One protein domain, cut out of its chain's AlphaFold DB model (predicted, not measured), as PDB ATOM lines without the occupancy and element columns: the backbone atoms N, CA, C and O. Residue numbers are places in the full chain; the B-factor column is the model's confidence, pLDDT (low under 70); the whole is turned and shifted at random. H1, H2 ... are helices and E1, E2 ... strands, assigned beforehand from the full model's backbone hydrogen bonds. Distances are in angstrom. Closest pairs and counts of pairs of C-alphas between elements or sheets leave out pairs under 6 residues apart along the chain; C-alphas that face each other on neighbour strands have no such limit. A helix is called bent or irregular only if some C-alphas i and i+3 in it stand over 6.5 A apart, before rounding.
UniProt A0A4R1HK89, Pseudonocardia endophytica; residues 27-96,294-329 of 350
ATOM      1  N   ARG A  27       5.039  40.404 -38.275       94.69
ATOM      2  CA  ARG A  27       6.382  40.712 -37.780       94.69
ATOM      3  C   ARG A  27       6.328  41.868 -36.786       94.69
ATOM      4  O   ARG A  27       5.307  42.539 -36.619       94.69
ATOM      5  N   GLY A  28       7.426  42.068 -36.071       95.31
ATOM      6  CA  GLY A  28       7.505  43.093 -35.040       95.31
ATOM      7  C   GLY A  28       8.605  44.121 -35.234       95.31
ATOM      8  O   GLY A  28       9.361  44.104 -36.206       95.31
ATOM      9  N   ILE A  29       8.689  44.999 -34.240       98.06
ATOM     10  CA  ILE A  29       9.708  46.022 -34.085       98.06
ATOM     11  C   ILE A  29      10.649  45.605 -32.954       98.06
ATOM     12  O   ILE A  29      10.219  45.399 -31.812       98.06
ATOM     13  N   LEU A  30      11.942  45.526 -33.258       97.50
ATOM     14  CA  LEU A  30      12.988  45.360 -32.255       97.50
ATOM     15  C   LEU A  30      13.384  46.736 -31.701       97.50
ATOM     16  O   LEU A  30      13.957  47.564 -32.406       97.50
ATOM     17  N   LEU A  31      13.068  46.991 -30.432       96.38
ATOM     18  CA  LEU A  31      13.319  48.277 -29.777       96.38
ATOM     19  C   LEU A  31      14.697  48.279 -29.105       96.38
ATOM     20  O   LEU A  31      14.829  47.788 -27.980       96.38
ATOM     21  N   LEU A  32      15.720  48.835 -29.761       94.44
ATOM     22  CA  LEU A  32      17.053  48.929 -29.167       94.44
ATOM     23  C   LEU A  32      17.162  50.108 -28.197       94.44
ATOM     24  O   LEU A  32      16.481  51.134 -28.297       94.44
ATOM     25  N   ASP A  33      18.014  49.913 -27.199       85.81
ATOM     26  CA  ASP A  33      18.272  50.892 -26.157       85.81
ATOM     27  C   ASP A  33      19.045  52.085 -26.699       85.81
ATOM     28  O   ASP A  33      19.901  51.964 -27.569       85.81
ATOM     29  N   GLN A  34      18.792  53.245 -26.104       86.38
ATOM     30  CA  GLN A  34      19.639  54.408 -26.319       86.38
ATOM     31  C   GLN A  34      21.024  54.167 -25.678       86.38
ATOM     32  O   GLN A  34      21.188  53.358 -24.758       86.38
ATOM     33  N   GLU A  35      22.048  54.876 -26.149       87.56
ATOM     34  CA  GLU A  35      23.460  54.612 -25.822       87.56
ATOM     35  C   GLU A  35      23.766  54.580 -24.307       87.56
ATOM     36  O   GLU A  35      24.539  53.744 -23.808       87.56
ATOM     37  N   ARG A  36      23.146  55.482 -23.533       89.19
ATOM     38  CA  ARG A  36      23.337  55.571 -22.073       89.19
ATOM     39  C   ARG A  36      22.691  54.391 -21.346       89.19
ATOM     40  O   ARG A  36      23.271  53.846 -20.404       89.19
ATOM     41  N   GLU A  37      21.505  53.990 -21.775       91.25
ATOM     42  CA  GLU A  37      20.723  52.860 -21.278       91.25
ATOM     43  C   GLU A  37      21.473  51.556 -21.537       91.25
ATOM     44  O   GLU A  37      21.700  50.789 -20.597       91.25
ATOM     45  N   LEU A  38      21.970  51.362 -22.761       93.12
ATOM     46  CA  LEU A  38      22.771  50.195 -23.108       93.12
ATOM     47  C   LEU A  38      24.055  50.126 -22.279       93.12
ATOM     48  O   LEU A  38      24.380  49.072 -21.743       93.12
ATOM     49  N   SER A  39      24.756  51.251 -22.097       95.00
ATOM     50  CA  SER A  39      25.955  51.304 -21.247       95.00
ATOM     51  C   SER A  39      25.673  50.844 -19.816       95.00
ATOM     52  O   SER A  39      26.467  50.111 -19.225       95.00
ATOM     53  N   ARG A  40      24.544  51.281 -19.238       95.00
ATOM     54  CA  ARG A  40      24.106  50.851 -17.901       95.00
ATOM     55  C   ARG A  40      23.772  49.367 -17.883       95.00
ATOM     56  O   ARG A  40      24.144  48.685 -16.932       95.00
ATOM     57  N   ARG A  41      23.097  48.869 -18.919       94.25
ATOM     58  CA  ARG A  41      22.716  47.463 -19.012       94.25
ATOM     59  C   ARG A  41      23.926  46.545 -19.173       94.25
ATOM     60  O   ARG A  41      24.019  45.582 -18.428       94.25
ATOM     61  N   LEU A  42      24.885  46.882 -20.038       96.00
ATOM     62  CA  LEU A  42      26.149  46.145 -20.170       96.00
ATOM     63  C   LEU A  42      26.827  45.970 -18.804       96.00
ATOM     64  O   LEU A  42      27.149  44.848 -18.419       96.00
ATOM     65  N   ARG A  43      26.929  47.052 -18.018       96.69
ATOM     66  CA  ARG A  43      27.529  47.000 -16.675       96.69
ATOM     67  C   ARG A  43      26.794  46.065 -15.715       96.69
ATOM     68  O   ARG A  43      27.451  45.395 -14.928       96.69
ATOM     69  N   ARG A  44      25.460  45.972 -15.791       94.62
ATOM     70  CA  ARG A  44      24.679  45.013 -14.980       94.62
ATOM     71  C   ARG A  44      24.989  43.554 -15.320       94.62
ATOM     72  O   ARG A  44      24.852  42.705 -14.453       94.62
ATOM     73  N   HIS A  45      25.439  43.279 -16.544       93.38
ATOM     74  CA  HIS A  45      25.908  41.958 -16.973       93.38
ATOM     75  C   HIS A  45      27.423  41.761 -16.782       93.38
ATOM     76  O   HIS A  45      27.985  40.805 -17.310       93.38
ATOM     77  N   GLY A  46      28.109  42.660 -16.066       95.25
ATOM     78  CA  GLY A  46      29.563  42.596 -15.880       95.25
ATOM     79  C   GLY A  46      30.377  42.985 -17.120       95.25
ATOM     80  O   GLY A  46      31.584  42.768 -17.150       95.25
ATOM     81  N   ILE A  47      29.746  43.576 -18.140       96.44
ATOM     82  CA  ILE A  47      30.391  43.986 -19.392       96.44
ATOM     83  C   ILE A  47      30.707  45.493 -19.332       96.44
ATOM     84  O   ILE A  47      29.830  46.293 -18.983       96.44
ATOM     85  N   PRO A  48      31.920  45.949 -19.698       96.25
ATOM     86  CA  PRO A  48      32.218  47.378 -19.745       96.25
ATOM     87  C   PRO A  48      31.290  48.131 -20.709       96.25
ATOM     88  O   PRO A  48      31.181  47.804 -21.886       96.25
ATOM     89  N   GLY A  49      30.654  49.204 -20.236       95.12
ATOM     90  CA  GLY A  49      29.745  50.031 -21.039       95.12
ATOM     91  C   GLY A  49      30.452  51.012 -21.984       95.12
ATOM     92  O   GLY A  49      30.082  52.185 -21.995       95.12
ATOM     93  N   LYS A  50      31.490  50.573 -22.708       94.25
ATOM     94  CA  LYS A  50      32.284  51.395 -23.646       94.25
ATOM     95  C   LYS A  50      31.728  51.322 -25.081       94.25
ATOM     96  O   LYS A  50      31.129  50.299 -25.412       94.25
ATOM     97  N   PRO A  51      31.953  52.343 -25.937       92.62
ATOM     98  CA  PRO A  51      31.393  52.404 -27.294       92.62
ATOM     99  C   PRO A  51      31.592  51.127 -28.119       92.62
ATOM    100  O   PRO A  51      30.617  50.560 -28.586       92.62
ATOM    101  N   SER A  52      32.810  50.577 -28.167       93.50
ATOM    102  CA  SER A  52      33.094  49.379 -28.970       93.50
ATOM    103  C   SER A  52      32.299  48.132 -28.569       93.50
ATOM    104  O   SER A  52      32.003  47.299 -29.418       93.50
ATOM    105  N   LEU A  53      31.923  47.993 -27.292       94.94
ATOM    106  CA  LEU A  53      31.071  46.887 -26.839       94.94
ATOM    107  C   LEU A  53      29.586  47.169 -27.077       94.94
ATOM    108  O   LEU A  53      28.805  46.233 -27.209       94.94
ATOM    109  N   ARG A  54      29.186  48.440 -27.158       94.44
ATOM    110  CA  ARG A  54      27.835  48.803 -27.593       94.44
ATOM    111  C   ARG A  54      27.657  48.518 -29.075       94.44
ATOM    112  O   ARG A  54      26.688  47.870 -29.442       94.44
ATOM    113  N   ASP A  55      28.626  48.923 -29.887       90.81
ATOM    114  CA  ASP A  55      28.616  48.677 -31.327       90.81
ATOM    115  C   ASP A  55      28.657  47.178 -31.631       90.81
ATOM    116  O   ASP A  55      27.770  46.685 -32.320       90.81
ATOM    117  N   GLY A  56      29.569  46.424 -31.004       93.06
ATOM    118  CA  GLY A  56      29.614  44.967 -31.161       93.06
ATOM    119  C   GLY A  56      28.314  44.271 -30.740       93.06
ATOM    120  O   GLY A  56      27.897  43.302 -31.366       93.06
ATOM    121  N   TYR A  57      27.615  44.790 -29.725       95.62
ATOM    122  CA  TYR A  57      26.312  44.257 -29.341       95.62
ATOM    123  C   TYR A  57      25.211  44.549 -30.376       95.62
ATOM    124  O   TYR A  57      24.346  43.711 -30.620       95.62
ATOM    125  N   HIS A  58      25.233  45.718 -31.013       92.88
ATOM    126  CA  HIS A  58      24.295  46.035 -32.089       92.88
ATOM    127  C   HIS A  58      24.576  45.224 -33.355       92.88
ATOM    128  O   HIS A  58      23.644  44.678 -33.938       92.88
ATOM    129  N   GLU A  59      25.845  45.086 -33.739       91.69
ATOM    130  CA  GLU A  59      26.283  44.232 -34.852       91.69
ATOM    131  C   GLU A  59      25.909  42.763 -34.615       91.69
ATOM    132  O   GLU A  59      25.460  42.065 -35.527       91.69
ATOM    133  N   LEU A  60      26.020  42.290 -33.370       95.44
ATOM    134  CA  LEU A  60      25.544  40.969 -32.975       95.44
ATOM    135  C   LEU A  60      24.052  40.795 -33.290       95.44
ATOM    136  O   LEU A  60      23.688  39.806 -33.929       95.44
ATOM    137  N   LEU A  61      23.212  41.737 -32.846       95.69
ATOM    138  CA  LEU A  61      21.759  41.677 -33.025       95.69
ATOM    139  C   LEU A  61      21.356  41.792 -34.498       95.69
ATOM    140  O   LEU A  61      20.579  40.972 -34.975       95.69
ATOM    141  N   LEU A  62      21.887  42.789 -35.213       93.62
ATOM    142  CA  LEU A  62      21.543  43.062 -36.613       93.62
ATOM    143  C   LEU A  62      22.107  42.015 -37.579       93.62
ATOM    144  O   LEU A  62      21.518  41.772 -38.624       93.62
ATOM    145  N   GLY A  63      23.224  41.375 -37.224       92.31
ATOM    146  CA  GLY A  63      23.841  40.307 -38.011       92.31
ATOM    147  C   GLY A  63      23.243  38.915 -37.774       92.31
ATOM    148  O   GLY A  63      23.860  37.927 -38.165       92.31
ATOM    149  N   ALA A  64      22.106  38.802 -37.081       94.25
ATOM    150  CA  ALA A  64      21.401  37.531 -36.936       94.25
ATOM    151  C   ALA A  64      20.727  37.142 -38.263       94.25
ATOM    152  O   ALA A  64      19.747  37.757 -38.679       94.25
ATOM    153  N   GLU A  65      21.243  36.107 -38.924       93.06
ATOM    154  CA  GLU A  65      20.616  35.532 -40.115       93.06
ATOM    155  C   GLU A  65      19.200  35.025 -39.780       93.06
ATOM    156  O   GLU A  65      18.995  34.384 -38.751       93.06
ATOM    157  N   GLY A  66      18.210  35.377 -40.605       91.88
ATOM    158  CA  GLY A  66      16.789  35.114 -40.332       91.88
ATOM    159  C   GLY A  66      16.086  36.168 -39.461       91.88
ATOM    160  O   GLY A  66      14.895  36.045 -39.188       91.88
ATOM    161  N   LEU A  67      16.762  37.248 -39.037       94.44
ATOM    162  CA  LEU A  67      16.121  38.325 -38.262       94.44
ATOM    163  C   LEU A  67      14.908  38.934 -38.990       94.44
ATOM    164  O   LEU A  67      13.865  39.160 -38.372       94.44
ATOM    165  N   CYS A  68      15.035  39.186 -40.297       93.06
ATOM    166  CA  CYS A  68      14.003  39.837 -41.107       93.06
ATOM    167  C   CYS A  68      12.744  38.978 -41.326       93.06
ATOM    168  O   CYS A  68      11.694  39.517 -41.679       93.06
ATOM    169  N   GLU A  69      12.808  37.670 -41.052       92.44
ATOM    170  CA  GLU A  69      11.648  36.766 -41.078       92.44
ATOM    171  C   GLU A  69      10.675  37.060 -39.928       92.44
ATOM    172  O   GLU A  69       9.479  36.800 -40.026       92.44
ATOM    173  N   HIS A  70      11.169  37.646 -38.835       94.38
ATOM    174  CA  HIS A  70      10.384  37.891 -37.624       94.38
ATOM    175  C   HIS A  70      10.250  39.372 -37.265       94.38
ATOM    176  O   HIS A  70       9.306  39.772 -36.577       94.38
ATOM    177  N   VAL A  71      11.201  40.190 -37.706       96.00
ATOM    178  CA  VAL A  71      11.275  41.621 -37.422       96.00
ATOM    179  C   VAL A  71      11.158  42.369 -38.742       96.00
ATOM    180  O   VAL A  71      11.912  42.104 -39.670       96.00
ATOM    181  N   ALA A  72      10.205  43.293 -38.832       96.69
ATOM    182  CA  ALA A  72      10.048  44.169 -39.990       96.69
ATOM    183  C   ALA A  72      10.768  45.504 -39.784       96.69
ATOM    184  O   ALA A  72      11.160  46.149 -40.753       96.69
ATOM    185  N   ALA A  73      10.964  45.920 -38.527       97.44
ATOM    186  CA  ALA A  73      11.645  47.170 -38.236       97.44
ATOM    187  C   ALA A  73      12.529  47.120 -36.986       97.44
ATOM    188  O   ALA A  73      12.269  46.389 -36.030       97.44
ATOM    189  N   VAL A  74      13.559  47.959 -36.957       97.38
ATOM    190  CA  VAL A  74      14.434  48.146 -35.797       97.38
ATOM    191  C   VAL A  74      14.402  49.609 -35.386       97.38
ATOM    192  O   VAL A  74      14.495  50.503 -36.228       97.38
ATOM    193  N   GLN A  75      14.232  49.866 -34.090       97.19
ATOM    194  CA  GLN A  75      14.304  51.212 -33.535       97.19
ATOM    195  C   GLN A  75      15.673  51.430 -32.903       97.19
ATOM    196  O   GLN A  75      16.058  50.687 -32.002       97.19
ATOM    197  N   LEU A  76      16.365  52.474 -33.343       94.25
ATOM    198  CA  LEU A  76      17.729  52.818 -32.965       94.25
ATOM    199  C   LEU A  76      17.786  54.150 -32.200       94.25
ATOM    200  O   LEU A  76      16.804  54.898 -32.117       94.25
ATOM    201  N   SER A  77      18.942  54.460 -31.616       91.12
ATOM    202  CA  SER A  77      19.311  55.837 -31.285       91.12
ATOM    203  C   SER A  77      19.654  56.616 -32.556       91.12
ATOM    204  O   SER A  77      19.963  56.030 -33.597       91.12
ATOM    205  N   VAL A  78      19.624  57.945 -32.464       90.56
ATOM    206  CA  VAL A  78      20.005  58.823 -33.582       90.56
ATOM    207  C   VAL A  78      21.450  58.555 -33.994       90.56
ATOM    208  O   VAL A  78      21.735  58.350 -35.164       90.56
ATOM    209  N   GLU A  79      22.352  58.429 -33.022       89.56
ATOM    210  CA  GLU A  79      23.769  58.187 -33.283       89.56
ATOM    211  C   GLU A  79      24.012  56.831 -33.954       89.56
ATOM    212  O   GLU A  79      24.974  56.679 -34.700       89.56
ATOM    213  N   GLN A  80      23.195  55.820 -33.659       89.56
ATOM    214  CA  GLN A  80      23.279  54.520 -34.324       89.56
ATOM    215  C   GLN A  80      22.751  54.588 -35.754       89.56
ATOM    216  O   GLN A  80      23.357  53.996 -36.644       89.56
ATOM    217  N   LEU A  81      21.649  55.310 -35.972       91.50
ATOM    218  CA  LEU A  81      21.102  55.536 -37.304       91.50
ATOM    219  C   LEU A  81      22.128  56.256 -38.188       91.50
ATOM    220  O   LEU A  81      22.434  55.774 -39.272       91.50
ATOM    221  N   ASP A  82      22.755  57.316 -37.676       91.44
ATOM    222  CA  ASP A  82      23.810  58.055 -38.380       91.44
ATOM    223  C   ASP A  82      25.006  57.159 -38.731       91.44
ATOM    224  O   ASP A  82      25.611  57.302 -39.791       91.44
ATOM    225  N   ARG A  83      25.350  56.197 -37.862       88.19
ATOM    226  CA  ARG A  83      26.420  55.225 -38.141       88.19
ATOM    227  C   ARG A  83      26.041  54.222 -39.230       88.19
ATOM    228  O   ARG A  83      26.942  53.750 -39.923       88.19
ATOM    229  N   LEU A  84      24.759  53.876 -39.355       85.81
ATOM    230  CA  LEU A  84      24.246  52.988 -40.403       85.81
ATOM    231  C   LEU A  84      23.989  53.713 -41.726       85.81
ATOM    232  O   LEU A  84      23.940  53.051 -42.761       85.81
ATOM    233  N   ALA A  85      23.847  55.039 -41.714       83.44
ATOM    234  CA  ALA A  85      23.619  55.824 -42.917       83.44
ATOM    235  C   ALA A  85      24.710  55.541 -43.969       83.44
ATOM    236  O   ALA A  85      25.909  55.631 -43.698       83.44
ATOM    237  N   GLY A  86      24.280  55.152 -45.173       75.81
ATOM    238  CA  GLY A  86      25.174  54.804 -46.282       75.81
ATOM    239  C   GLY A  86      25.859  53.434 -46.179       75.81
ATOM    240  O   GLY A  86      26.738  53.152 -46.991       75.81
ATOM    241  N   ARG A  87      25.488  52.583 -45.212       80.31
ATOM    242  CA  ARG A  87      25.961  51.193 -45.120       80.31
ATOM    243  C   ARG A  87      24.931  50.215 -45.673       80.31
ATOM    244  O   ARG A  87      23.727  50.450 -45.575       80.31
ATOM    245  N   ASP A  88      25.413  49.072 -46.153       77.31
ATOM    246  CA  ASP A  88      24.551  47.934 -46.456       77.31
ATOM    247  C   ASP A  88      23.918  47.418 -45.159       77.31
ATOM    248  O   ASP A  88      24.601  47.036 -44.205       77.31
ATOM    249  N   THR A  89      22.592  47.436 -45.120       77.19
ATOM    250  CA  THR A  89      21.793  46.901 -44.017       77.19
ATOM    251  C   THR A  89      21.066  45.637 -44.480       77.19
ATOM    252  O   THR A  89      20.896  45.443 -45.688       77.19
ATOM    253  N   PRO A  90      20.648  44.741 -43.564       77.31
ATOM    254  CA  PRO A  90      19.900  43.555 -43.957       77.31
ATOM    255  C   PRO A  90      18.654  43.941 -44.760       77.31
ATOM    256  O   PRO A  90      17.835  44.743 -44.305       77.31
ATOM    257  N   ALA A  91      18.518  43.368 -45.957       78.81
ATOM    258  CA  ALA A  91      17.400  43.661 -46.842       78.81
ATOM    259  C   ALA A  91      16.058  43.372 -46.146       78.81
ATOM    260  O   ALA A  91      15.889  42.349 -45.481       78.81
ATOM    261  N   GLY A  92      15.097  44.281 -46.313       83.44
ATOM    262  CA  GLY A  92      13.743  44.124 -45.777       83.44
ATOM    263  C   GLY A  92      13.550  44.557 -44.320       83.44
ATOM    264  O   GLY A  92      12.458  44.343 -43.794       83.44
ATOM    265  N   LEU A  93      14.556  45.167 -43.677       92.69
ATOM    266  CA  LEU A  93      14.395  45.853 -42.392       92.69
ATOM    267  C   LEU A  93      14.177  47.354 -42.580       92.69
ATOM    268  O   LEU A  93      14.965  48.042 -43.224       92.69
ATOM    269  N   LEU A  94      13.131  47.870 -41.943       95.50
ATOM    270  CA  LEU A  94      12.906  49.301 -41.791       95.50
ATOM    271  C   LEU A  94      13.653  49.819 -40.559       95.50
ATOM    272  O   LEU A  94      13.645  49.192 -39.499       95.50
ATOM    273  N   PHE A  95      14.244  51.003 -40.660       96.31
ATOM    274  CA  PHE A  95      14.897  51.654 -39.526       96.31
ATOM    275  C   PHE A  95      14.100  52.864 -39.063       96.31
ATOM    276  O   PHE A  95      13.448  53.547 -39.850       96.31
ATOM    277  N   GLY A  96      14.141  53.127 -37.766       97.00
ATOM    278  CA  GLY A  96      13.540  54.314 -37.183       97.00
ATOM    279  C   GLY A  96      14.194  54.667 -35.867       97.00
ATOM    280  O   GLY A  96      15.030  53.923 -35.354       97.00
ATOM    281  N   ARG A 294      14.072  44.996 -24.329       94.56
ATOM    282  CA  ARG A 294      14.762  44.233 -23.268       94.56
ATOM    283  C   ARG A 294      14.371  42.761 -23.137       94.56
ATOM    284  O   ARG A 294      15.244  41.921 -22.960       94.56
ATOM    285  N   ALA A 295      13.090  42.420 -23.268       94.94
ATOM    286  CA  ALA A 295      12.641  41.030 -23.144       94.94
ATOM    287  C   ALA A 295      13.177  40.091 -24.252       94.94
ATOM    288  O   ALA A 295      13.233  38.875 -24.044       94.94
ATOM    289  N   LEU A 296      13.590  40.642 -25.401       96.06
ATOM    290  CA  LEU A 296      14.323  39.929 -26.453       96.06
ATOM    291  C   LEU A 296      15.837  40.058 -26.279       96.06
ATOM    292  O   LEU A 296      16.557  39.084 -26.469       96.06
ATOM    293  N   THR A 297      16.324  41.242 -25.907       95.94
ATOM    294  CA  THR A 297      17.754  41.574 -25.964       95.94
ATOM    295  C   THR A 297      18.540  41.199 -24.702       95.94
ATOM    296  O   THR A 297      19.699  40.812 -24.788       95.94
ATOM    297  N   ASP A 298      17.958  41.271 -23.507       95.38
ATOM    298  CA  ASP A 298      18.688  40.982 -22.259       95.38
ATOM    299  C   ASP A 298      19.201  39.521 -22.187       95.38
ATOM    300  O   ASP A 298      20.349  39.305 -21.790       95.38
ATOM    301  N   PRO A 299      18.439  38.506 -22.641       97.00
ATOM    302  CA  PRO A 299      18.929  37.128 -22.747       97.00
ATOM    303  C   PRO A 299      20.100  36.972 -23.728       97.00
ATOM    304  O   PRO A 299      21.021  36.200 -23.468       97.00
ATOM    305  N   VAL A 300      20.103  37.739 -24.824       97.81
ATOM    306  CA  VAL A 300      21.209  37.761 -25.795       97.81
ATOM    307  C   VAL A 300      22.469  38.318 -25.134       97.81
ATOM    308  O   VAL A 300      23.538  37.729 -25.267       97.81
ATOM    309  N   LEU A 301      22.352  39.402 -24.357       96.06
ATOM    310  CA  LEU A 301      23.468  39.942 -23.569       96.06
ATOM    311  C   LEU A 301      24.023  38.933 -22.568       96.06
ATOM    312  O   LEU A 301      25.244  38.790 -22.459       96.06
ATOM    313  N   ALA A 302      23.142  38.236 -21.850       96.75
ATOM    314  CA  ALA A 302      23.534  37.227 -20.872       96.75
ATOM    315  C   ALA A 302      24.305  36.059 -21.511       96.75
ATOM    316  O   ALA A 302      25.227  35.521 -20.887       96.75
ATOM    317  N   GLN A 303      23.957  35.704 -22.754       97.94
ATOM    318  CA  GLN A 303      24.660  34.688 -23.534       97.94
ATOM    319  C   GLN A 303      25.987  35.212 -24.101       97.94
ATOM    320  O   GLN A 303      27.017  34.551 -23.962       97.94
ATOM    321  N   TRP A 304      25.978  36.407 -24.695       97.94
ATOM    322  CA  TRP A 304      27.137  37.001 -25.363       97.94
ATOM    323  C   TRP A 304      28.266  37.366 -24.398       97.94
ATOM    324  O   TRP A 304      29.427  37.105 -24.691       97.94
ATOM    325  N   ARG A 305      27.950  37.965 -23.242       95.56
ATOM    326  CA  ARG A 305      28.924  38.370 -22.202       95.56
ATOM    327  C   ARG A 305      30.088  39.252 -22.687       95.56
ATOM    328  O   ARG A 305      31.106  39.344 -22.008       95.56
ATOM    329  N   GLY A 306      29.947  39.920 -23.832       95.06
ATOM    330  CA  GLY A 306      31.018  40.722 -24.433       95.06
ATOM    331  C   GLY A 306      32.080  39.907 -25.177       95.06
ATOM    332  O   GLY A 306      33.125  40.457 -25.520       95.06
ATOM    333  N   ASP A 307      31.836  38.616 -25.410       95.31
ATOM    334  CA  ASP A 307      32.773  37.676 -26.021       95.31
ATOM    335  C   ASP A 307      32.375  37.371 -27.474       95.31
ATOM    336  O   ASP A 307      31.312  36.806 -27.743       95.31
ATOM    337  N   ARG A 308      33.261  37.714 -28.419       94.19
ATOM    338  CA  ARG A 308      33.061  37.456 -29.855       94.19
ATOM    339  C   ARG A 308      32.889  35.967 -30.172       94.19
ATOM    340  O   ARG A 308      32.135  35.620 -31.074       94.19
ATOM    341  N   GLY A 309      33.507  35.077 -29.393       97.00
ATOM    342  CA  GLY A 309      33.345  33.629 -29.553       97.00
ATOM    343  C   GLY A 309      31.926  33.128 -29.255       97.00
ATOM    344  O   GLY A 309      31.583  32.003 -29.609       97.00
ATOM    345  N   ARG A 310      31.075  33.953 -28.628       97.31
ATOM    346  CA  ARG A 310      29.704  33.590 -28.237       97.31
ATOM    347  C   ARG A 310      28.629  34.162 -29.147       97.31
ATOM    348  O   ARG A 310      27.452  33.877 -28.920       97.31
ATOM    349  N   GLU A 311      28.998  34.936 -30.163       97.19
ATOM    350  CA  GLU A 311      28.043  35.637 -31.028       97.19
ATOM    351  C   GLU A 311      27.038  34.689 -31.682       97.19
ATOM    352  O   GLU A 311      25.836  34.926 -31.594       97.19
ATOM    353  N   ALA A 312      27.502  33.569 -32.245       97.00
ATOM    354  CA  ALA A 312      26.621  32.573 -32.855       97.00
ATOM    355  C   ALA A 312      25.569  32.057 -31.854       97.00
ATOM    356  O   ALA A 312      24.372  32.125 -32.116       97.00
ATOM    357  N   SER A 313      26.003  31.641 -30.660       97.88
ATOM    358  CA  SER A 313      25.090  31.157 -29.616       97.88
ATOM    359  C   SER A 313      24.117  32.232 -29.112       97.88
ATOM    360  O   SER A 313      22.967  31.936 -28.794       97.88
ATOM    361  N   ALA A 314      24.548  33.494 -29.064       98.25
ATOM    362  CA  ALA A 314      23.706  34.611 -28.656       98.25
ATOM    363  C   ALA A 314      22.668  34.972 -29.736       98.25
ATOM    364  O   ALA A 314      21.526  35.288 -29.403       98.25
ATOM    365  N   ARG A 315      23.015  34.853 -31.026       97.88
ATOM    366  CA  ARG A 315      22.061  34.984 -32.143       97.88
ATOM    367  C   ARG A 315      21.003  33.887 -32.110       97.88
ATOM    368  O   ARG A 315      19.828  34.200 -32.270       97.88
ATOM    369  N   THR A 316      21.382  32.643 -31.805       98.00
ATOM    370  CA  THR A 316      20.412  31.553 -31.596       98.00
ATOM    371  C   THR A 316      19.391  31.916 -30.517       98.00
ATOM    372  O   THR A 316      18.191  31.801 -30.749       98.00
ATOM    373  N   VAL A 317      19.843  32.468 -29.381       98.06
ATOM    374  CA  VAL A 317      18.950  32.937 -28.304       98.06
ATOM    375  C   VAL A 317      17.955  33.992 -28.794       98.06
ATOM    376  O   VAL A 317      16.788  33.943 -28.406       98.06
ATOM    377  N   LEU A 318      18.382  34.944 -29.632       97.81
ATOM    378  CA  LEU A 318      17.481  35.947 -30.208       97.81
ATOM    379  C   LEU A 318      16.421  35.292 -31.105       97.81
ATOM    380  O   LEU A 318      15.225  35.543 -30.934       97.81
ATOM    381  N   LEU A 319      16.864  34.451 -32.039       97.00
ATOM    382  CA  LEU A 319      16.004  33.813 -33.035       97.00
ATOM    383  C   LEU A 319      14.981  32.876 -32.388       97.00
ATOM    384  O   LEU A 319      13.814  32.907 -32.761       97.00
ATOM    385  N   ASP A 320      15.357  32.118 -31.359       96.12
ATOM    386  CA  ASP A 320      14.423  31.228 -30.657       96.12
ATOM    387  C   ASP A 320      13.291  32.000 -29.961       96.12
ATOM    388  O   ASP A 320      12.128  31.575 -29.969       96.12
ATOM    389  N   ARG A 321      13.584  33.189 -29.415       95.62
ATOM    390  CA  ARG A 321      12.529  34.071 -28.882       95.62
ATOM    391  C   ARG A 321      11.631  34.593 -29.982       95.62
ATOM    392  O   ARG A 321      10.414  34.583 -29.830       95.62
ATOM    393  N   LEU A 322      12.218  35.052 -31.078       95.88
ATOM    394  CA  LEU A 322      11.458  35.570 -32.208       95.88
ATOM    395  C   LEU A 322      10.525  34.500 -32.800       95.88
ATOM    396  O   LEU A 322       9.347  34.782 -33.015       95.88
ATOM    397  N   ARG A 323      10.989  33.252 -32.925       94.31
ATOM    398  CA  ARG A 323      10.164  32.097 -33.317       94.31
ATOM    399  C   ARG A 323       9.020  31.842 -32.343       94.31
ATOM    400  O   ARG A 323       7.898  31.610 -32.779       94.31
ATOM    401  N   THR A 324       9.268  31.957 -31.036       92.38
ATOM    402  CA  THR A 324       8.220  31.812 -30.005       92.38
ATOM    403  C   THR A 324       7.091  32.832 -30.188       92.38
ATOM    404  O   THR A 324       5.937  32.519 -29.926       92.38
ATOM    405  N   LEU A 325       7.396  34.048 -30.654       92.06
ATOM    406  CA  LEU A 325       6.372  35.057 -30.942       92.06
ATOM    407  C   LEU A 325       5.597  34.771 -32.229       92.06
ATOM    408  O   LEU A 325       4.557  35.385 -32.426       92.06
ATOM    409  N   HIS A 326       6.104  33.925 -33.125       80.88
ATOM    410  CA  HIS A 326       5.524  33.681 -34.450       80.88
ATOM    411  C   HIS A 326       4.830  32.316 -34.570       80.88
ATOM    412  O   HIS A 326       4.041  32.111 -35.489       80.88
ATOM    413  N   ALA A 327       5.100  31.394 -33.643       67.06
ATOM    414  CA  ALA A 327       4.408  30.118 -33.547       67.06
ATOM    415  C   ALA A 327       2.928  30.354 -33.202       67.06
ATOM    416  O   ALA A 327       2.585  30.629 -32.056       67.06
ATOM    417  N   VAL A 328       2.064  30.279 -34.214       53.09
ATOM    418  CA  VAL A 328       0.610  30.303 -34.042       53.09
ATOM    419  C   VAL A 328       0.155  28.902 -33.640       53.09
ATOM    420  O   VAL A 328       0.327  27.962 -34.415       53.09
ATOM    421  N   GLY A 329      -0.458  28.775 -32.461       45.38
ATOM    422  CA  GLY A 329      -1.197  27.577 -32.056       45.38
ATOM    423  C   GLY A 329      -0.475  26.621 -31.097       45.38
ATOM    424  O   GLY A 329       0.368  25.821 -31.490       45.38
TER     425      GLY A 329
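What this domain is: This is residues 27 to 96 and 294 to 329 of the 350 residues of a protein of Pseudonocardia endophytica (UniProt A0A4R1HK89). A small sheet of three parallel strands, E1, E2 and E3, makes one part of the body, and a helical hairpin, H5 and H6, lies past its E1 side, with H6 running along the longest axis. Beyond the end where the strands finish, H1 and H2 meet nearly at a right angle, and H4 sits by E3 after E2. The printed part has 106 residues, with six named helices and three named strands in the order E1 H1 H2 H3 E2 H4 E3 H5 H6. The sheet order is E1 E2 E3, and the class is mostly helix. The whole is compact, with a radius of gyration of the C-alphas of 13.3 A and spans of 39 by 30 by 22 A.

How they stand to each other: E1, residues 28 to 31, is an edge strand parallel to E2, residues 71 to 76, at 19 degrees; N 30 and O 73 are 2.9 A apart, within hydrogen-bond range. E3, residues 94 to 96, is the other edge strand, parallel to E2 at 26 degrees, with N 74 and O 94 2.8 A apart. Helices H1, residues 35 to 44, H2, residues 51 to 62, and H3, residues 67 to 70, lie between E1 and E2 in the chain, a strand-helix-strand unit: two parallel neighbour strands with helices between. E2, H4, residues 78 to 84, and E3 form another, with a right-handed crossover. H3 is on the sheet, while H4 only grazes it. H1 and H2 only just touch, with 3 pairs of C-alphas within 8 A, closest at Leu 38 and Arg 54, 6.9 A, about perpendicular at 87 degrees. H5, residues 294 to 304, and H6, residues 308 to 326, form a helical hairpin at a shallow tilt of 28 degrees, opposite ways; the C-alphas of Val 300 and Ala 314 are closest, 4.9 A. H6, the hub, also touches H2, with its residues 311 to 318 alone, closest at Leu 60 and Glu 311, 6.2 A, and H3, closest at His 70 and Leu 322, 6.0 A. In H1, H2 and H4 every O i to N i+4 pair is within hydrogen-bond range; H5 has 5 of 7, H6 has 13 of 15, and H3 is too short for such a pair.

Where its parts are: E1 begins at C-alpha 28, (7.505, 43.093, -35.040). H1 is 14.5 A long, H2 16.5 A, E2 13.7 A and H5 14.5 A. H6 is 28.2 A long and ends at C-alpha 326, (5.524, 33.681, -34.450). H6 is irregular, C-alphas 309 and 312 being 7.6 A apart, and H5 only just so, C-alphas 296 and 299 being 6.54 A apart.

The domain as a whole: The C-alphas of Lys 50 and Gly 329 are the two farthest apart, 41.9 A. Residues 97 to 293 are not printed, and C-alphas 96 and 294 are 17.2 A apart across the cut. Of the links printed whole, none is long. Residues 327 to 329 have pLDDT under 70.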